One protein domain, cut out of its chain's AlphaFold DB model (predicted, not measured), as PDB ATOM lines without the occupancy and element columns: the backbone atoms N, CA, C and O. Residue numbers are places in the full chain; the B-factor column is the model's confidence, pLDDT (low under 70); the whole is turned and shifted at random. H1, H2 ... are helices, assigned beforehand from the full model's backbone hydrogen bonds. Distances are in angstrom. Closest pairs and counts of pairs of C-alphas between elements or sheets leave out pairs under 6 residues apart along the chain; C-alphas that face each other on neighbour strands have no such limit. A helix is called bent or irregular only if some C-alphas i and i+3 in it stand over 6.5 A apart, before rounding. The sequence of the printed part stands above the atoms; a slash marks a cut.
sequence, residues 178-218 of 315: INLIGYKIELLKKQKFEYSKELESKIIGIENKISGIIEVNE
ATOM      1  N   ILE A 178     -23.944  12.638 -28.112       71.44
ATOM      2  CA  ILE A 178     -22.765  11.861 -28.529       71.44
ATOM      3  C   ILE A 178     -21.581  12.138 -27.596       71.44
ATOM      4  O   ILE A 178     -20.922  11.199 -27.149       71.44
ATOM      5  N   ASN A 179     -21.346  13.402 -27.237       68.56
ATOM      6  CA  ASN A 179     -20.297  13.773 -26.285       68.56
ATOM      7  C   ASN A 179     -20.573  13.206 -24.885       68.56
ATOM      8  O   ASN A 179     -19.650  12.747 -24.214       68.56
ATOM      9  N   LEU A 180     -21.839  13.172 -24.459       70.50
ATOM     10  CA  LEU A 180     -22.262  12.563 -23.196       70.50
ATOM     11  C   LEU A 180     -22.037  11.048 -23.190       70.50
ATOM     12  O   LEU A 180     -21.597  10.495 -22.180       70.50
ATOM     13  N   ILE A 181     -22.301  10.375 -24.311       76.31
ATOM     14  CA  ILE A 181     -22.004   8.950 -24.497       76.31
ATOM     15  C   ILE A 181     -20.489   8.722 -24.455       76.31
ATOM     16  O   ILE A 181     -20.035   7.855 -23.709       76.31
ATOM     17  N   GLY A 182     -19.704   9.531 -25.174       74.56
ATOM     18  CA  GLY A 182     -18.240   9.471 -25.158       74.56
ATOM     19  C   GLY A 182     -17.662   9.650 -23.751       74.56
ATOM     20  O   GLY A 182     -16.845   8.844 -23.305       74.56
ATOM     21  N   TYR A 183     -18.161  10.637 -23.004       69.56
ATOM     22  CA  TYR A 183     -17.773  10.883 -21.616       69.56
ATOM     23  C   TYR A 183     -18.158   9.728 -20.678       69.56
ATOM     24  O   TYR A 183     -17.347   9.308 -19.852       69.56
ATOM     25  N   LYS A 184     -19.362   9.151 -20.823       74.69
ATOM     26  CA  LYS A 184     -19.779   7.959 -20.060       74.69
ATOM     27  C   LYS A 184     -18.873   6.761 -20.346       74.69
ATOM     28  O   LYS A 184     -18.471   6.076 -19.410       74.69
ATOM     29  N   ILE A 185     -18.501   6.533 -21.607       74.31
ATOM     30  CA  ILE A 185     -17.551   5.478 -21.987       74.31
ATOM     31  C   ILE A 185     -16.190   5.718 -21.319       74.31
ATOM     32  O   ILE A 185     -15.600   4.783 -20.775       74.31
ATOM     33  N   GLU A 186     -15.695   6.957 -21.311       77.88
ATOM     34  CA  GLU A 186     -14.415   7.308 -20.689       77.88
ATOM     35  C   GLU A 186     -14.427   7.128 -19.160       77.88
ATOM     36  O   GLU A 186     -13.490   6.563 -18.587       77.88
ATOM     37  N   LEU A 187     -15.508   7.548 -18.492       74.00
ATOM     38  CA  LEU A 187     -15.708   7.331 -17.056       74.00
ATOM     39  C   LEU A 187     -15.725   5.846 -16.705       74.00
ATOM     40  O   LEU A 187     -15.092   5.423 -15.737       74.00
ATOM     41  N   LEU A 188     -16.415   5.043 -17.506       69.56
ATOM     42  CA  LEU A 188     -16.498   3.616 -17.252       69.56
ATOM     43  C   LEU A 188     -15.163   2.895 -17.531       69.56
ATOM     44  O   LEU A 188     -14.819   1.966 -16.803       69.56
ATOM     45  N   LYS A 189     -14.360   3.357 -18.505       73.62
ATOM     46  CA  LYS A 189     -12.970   2.887 -18.702       73.62
ATOM     47  C   LYS A 189     -12.100   3.149 -17.466       73.62
ATOM     48  O   LYS A 189     -11.295   2.299 -17.087       73.62
ATOM     49  N   LYS A 190     -12.277   4.302 -16.807       79.94
ATOM     50  CA  LYS A 190     -11.537   4.674 -15.585       79.94
ATOM     51  C   LYS A 190     -11.886   3.802 -14.375       79.94
ATOM     52  O   LYS A 190     -11.034   3.613 -13.512       79.94
ATOM     53  N   GLN A 191     -13.092   3.236 -14.317       80.44
ATOM     54  CA  GLN A 191     -13.534   2.412 -13.185       80.44
ATOM     55  C   GLN A 191     -13.054   0.947 -13.229       80.44
ATOM     56  O   GLN A 191     -13.398   0.190 -12.328       80.44
ATOM     57  N   LYS A 192     -12.238   0.535 -14.218       67.62
ATOM     58  CA  LYS A 192     -11.748  -0.856 -14.375       67.62
ATOM     59  C   LYS A 192     -12.862  -1.915 -14.307       67.62
ATOM     60  O   LYS A 192     -12.617  -3.040 -13.878       67.62
ATOM     61  N   PHE A 193     -14.079  -1.578 -14.730       64.81
ATOM     62  CA  PHE A 193     -15.087  -2.608 -14.936       64.81
ATOM     63  C   PHE A 193     -14.627  -3.494 -16.088       64.81
ATOM     64  O   PHE A 193     -14.323  -3.010 -17.180       64.81
ATOM     65  N   GLU A 194     -14.527  -4.790 -15.816       68.69
ATOM     66  CA  GLU A 194     -14.224  -5.802 -16.814       68.69
ATOM     67  C   GLU A 194     -15.429  -5.892 -17.753       68.69
ATOM     68  O   GLU A 194     -16.446  -6.527 -17.475       68.69
ATOM     69  N   TYR A 195     -15.364  -5.124 -18.832       66.88
ATOM     70  CA  TYR A 195     -16.410  -5.099 -19.832       66.88
ATOM     71  C   TYR A 195     -16.478  -6.429 -20.566       66.88
ATOM     72  O   TYR A 195     -15.454  -7.027 -20.907       66.88
ATOM     73  N   SER A 196     -17.692  -6.866 -20.906       77.88
ATOM     74  CA  SER A 196     -17.810  -7.931 -21.889       77.88
ATOM     75  C   SER A 196     -17.295  -7.398 -23.232       77.88
ATOM     76  O   SER A 196     -17.712  -6.335 -23.700       77.88
ATOM     77  N   LYS A 197     -16.401  -8.154 -23.881       81.81
ATOM     78  CA  LYS A 197     -15.907  -7.880 -25.248       81.81
ATOM     79  C   LYS A 197     -17.045  -7.628 -26.251       81.81
ATOM     80  O   LYS A 197     -16.854  -7.000 -27.290       81.81
ATOM     81  N   GLU A 198     -18.245  -8.113 -25.940       82.06
ATOM     82  CA  GLU A 198     -19.460  -7.887 -26.712       82.06
ATOM     83  C   GLU A 198     -19.895  -6.412 -26.728       82.06
ATOM     84  O   GLU A 198     -20.292  -5.909 -27.781       82.06
ATOM     85  N   LEU A 199     -19.808  -5.699 -25.598       80.44
ATOM     86  CA  LEU A 199     -20.197  -4.288 -25.539       80.44
ATOM     87  C   LEU A 199     -19.211  -3.404 -26.311       80.44
ATOM     88  O   LEU A 199     -19.642  -2.531 -27.061       80.44
ATOM     89  N   GLU A 200     -17.908  -3.675 -26.197       82.19
ATOM     90  CA  GLU A 200     -16.878  -2.977 -26.980       82.19
ATOM     91  C   GLU A 200     -17.110  -3.148 -28.485       82.19
ATOM     92  O   GLU A 200     -17.118  -2.169 -29.231       82.19
ATOM     93  N   SER A 201     -17.400  -4.375 -28.930       84.31
ATOM     94  CA  SER A 201     -17.729  -4.660 -30.331       84.31
ATOM     95  C   SER A 201     -18.973  -3.893 -30.812       84.31
ATOM     96  O   SER A 201     -18.979  -3.335 -31.914       84.31
ATOM     97  N   LYS A 202     -20.016  -3.787 -29.975       87.50
ATOM     98  CA  LYS A 202     -21.228  -3.009 -30.297       87.50
ATOM     99  C   LYS A 202     -20.946  -1.511 -30.402       87.50
ATOM    100  O   LYS A 202     -21.449  -0.883 -31.335       87.50
ATOM    101  N   ILE A 203     -20.140  -0.952 -29.497       82.00
ATOM    102  CA  ILE A 203     -19.744   0.465 -29.527       82.00
ATOM    103  C   ILE A 203     -18.973   0.766 -30.817       82.00
ATOM    104  O   ILE A 203     -19.381   1.652 -31.566       82.00
ATOM    105  N   ILE A 204     -17.956  -0.039 -31.143       82.81
ATOM    106  CA  ILE A 204     -17.174   0.099 -32.383       82.81
ATOM    107  C   ILE A 204     -18.085  -0.001 -33.620       82.81
ATOM    108  O   ILE A 204     -17.947   0.757 -34.581       82.81
ATOM    109  N   GLY A 205     -19.061  -0.913 -33.609       87.94
ATOM    110  CA  GLY A 205     -20.043  -1.044 -34.688       87.94
ATOM    111  C   GLY A 205     -20.929   0.196 -34.873       87.94
ATOM    112  O   GLY A 205     -21.251   0.553 -36.009       87.94
ATOM    113  N   ILE A 206     -21.322   0.858 -33.782       82.25
ATOM    114  CA  ILE A 206     -22.106   2.102 -33.816       82.25
ATOM    115  C   ILE A 206     -21.241   3.266 -34.307       82.25
ATOM    116  O   ILE A 206     -21.671   3.983 -35.211       82.25
ATOM    117  N   GLU A 207     -20.020   3.415 -33.788       76.94
ATOM    118  CA  GLU A 207     -19.068   4.450 -34.218       76.94
ATOM    119  C   GLU A 207     -18.807   4.376 -35.728       76.94
ATOM    120  O   GLU A 207     -18.914   5.384 -36.427       76.94
ATOM    121  N   ASN A 208     -18.582   3.172 -36.262       74.12
ATOM    122  CA  ASN A 208     -18.383   2.963 -37.698       74.12
ATOM    123  C   ASN A 208     -19.619   3.341 -38.535       74.12
ATOM    124  O   ASN A 208     -19.484   3.923 -39.614       74.12
ATOM    125  N   LYS A 209     -20.834   3.048 -38.049       78.88
ATOM    126  CA  LYS A 209     -22.080   3.451 -38.729       78.88
ATOM    127  C   LYS A 209     -22.268   4.966 -38.717       78.88
ATOM    128  O   LYS A 209     -22.624   5.529 -39.750       78.88
ATOM    129  N   ILE A 210     -22.027   5.615 -37.577       76.19
ATOM    130  CA  ILE A 210     -22.147   7.072 -37.431       76.19
ATOM    131  C   ILE A 210     -21.118   7.772 -38.317       76.19
ATOM    132  O   ILE A 210     -21.494   8.651 -39.090       76.19
ATOM    133  N   SER A 211     -19.858   7.334 -38.279       75.25
ATOM    134  CA  SER A 211     -18.794   7.864 -39.136       75.25
ATOM    135  C   SER A 211     -19.158   7.741 -40.620       75.25
ATOM    136  O   SER A 211     -19.108   8.721 -41.361       75.25
ATOM    137  N   GLY A 212     -19.681   6.581 -41.040       74.19
ATOM    138  CA  GLY A 212     -20.178   6.386 -42.403       74.19
ATOM    139  C   GLY A 212     -21.325   7.330 -42.793       74.19
ATOM    140  O   GLY A 212     -21.376   7.784 -43.934       74.19
ATOM    141  N   ILE A 213     -22.230   7.664 -41.868       72.69
ATOM    142  CA  ILE A 213     -23.338   8.605 -42.114       72.69
ATOM    143  C   ILE A 213     -22.832  10.053 -42.190       72.69
ATOM    144  O   ILE A 213     -23.221  10.783 -43.104       72.69
ATOM    145  N   ILE A 214     -21.962  10.463 -41.263       70.94
ATOM    146  CA  ILE A 214     -21.380  11.814 -41.224       70.94
ATOM    147  C   ILE A 214     -20.565  12.064 -42.494       70.94
ATOM    148  O   ILE A 214     -20.800  13.050 -43.193       70.94
ATOM    149  N   GLU A 215     -19.699  11.119 -42.873       72.19
ATOM    150  CA  GLU A 215     -18.923  11.229 -44.105       72.19
ATOM    151  C   GLU A 215     -19.810  11.326 -45.349       72.19
ATOM    152  O   GLU A 215     -19.442  11.994 -46.309       72.19
ATOM    153  N   VAL A 216     -20.965  10.659 -45.385       66.81
ATOM    154  CA  VAL A 216     -21.874  10.734 -46.539       66.81
ATOM    155  C   VAL A 216     -22.561  12.098 -46.632       66.81
ATOM    156  O   VAL A 216     -22.757  12.586 -47.748       66.81
ATOM    157  N   ASN A 217     -22.880  12.722 -45.496       62.97
ATOM    158  CA  ASN A 217     -23.577  14.009 -45.439       62.97
ATOM    159  C   ASN A 217     -22.676  15.216 -45.738       62.97
ATOM    160  O   ASN A 217     -23.179  16.234 -46.211       62.97
ATOM    161  N   GLU A 218     -21.363  15.107 -45.535       78.62
ATOM    162  CA  GLU A 218     -20.415  16.193 -45.839       78.62
ATOM    163  C   GLU A 218     -19.776  16.091 -47.231       78.62
ATOM    164  O   GLU A 218     -19.093  17.015 -47.694       78.62
TER     165      GLU A 218
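AT A GLANCE: This is residues 178 to 218 of the 315 residues of the protein "Hypothetical protein" of Meloidogyne enterolobii (UniProt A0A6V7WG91). A long straight helix, H2, and a shorter one, H1, make the two arms of an open, flat U, with a curved link, residues 191 to 196, joining them at one end. The chain folds back through this link, an open gap lies between the arms, and the far end of H2 reaches well beyond H1. The printed part has 41 residues with two named helices, in the order H1, H2, and no named strand; its class is all helix. The whole is loose, with a radius of gyration of the C-alphas of 12.2 A, and spans 37 by 20 by 8 A.

HOW THE PARTS SIT: H2, residues 197 to 218, is the longest helix, with 22 residues. H1, residues 178 to 190, is apart from H2: no C-alpha of the one is within 8 A of the other. Residues 178 to 184 of H1 stand free, with no C-alpha 8 or more places along the chain within 10 A. The same holds for residues 186 to 199, of which 186 to 190 belong to H1 and 197 to 199 to H2, and for residues 204 to 218 of H2. In H1 and H2 every O i to N i+4 pair is within hydrogen-bond range.

IN THESE COORDINATES: H2 measures 32.0 A from C-alpha 197 at (-15.907, -7.880, -25.248) to C-alpha 218 at (-20.415, 16.193, -45.839). H1 has 13 residues and measures 18.6 A from C-alpha 178, at (-22.765, 11.861, -28.529), to C-alpha 190. Neither helix is bent or irregular.

THE WHOLE: The two C-alphas farthest apart are those of Glu 194 and Glu 218, at 36.9 A. The C-alphas of Ile 178 and Glu 218, the first and last printed, are 18.0 A apart. The printed part has no cut, and the link from H1 to H2, six residues, is short. The mean pLDDT of the printed part is 75.5; residues 179, 183, 188, 192 to 195 and 216 to 217 are under 70.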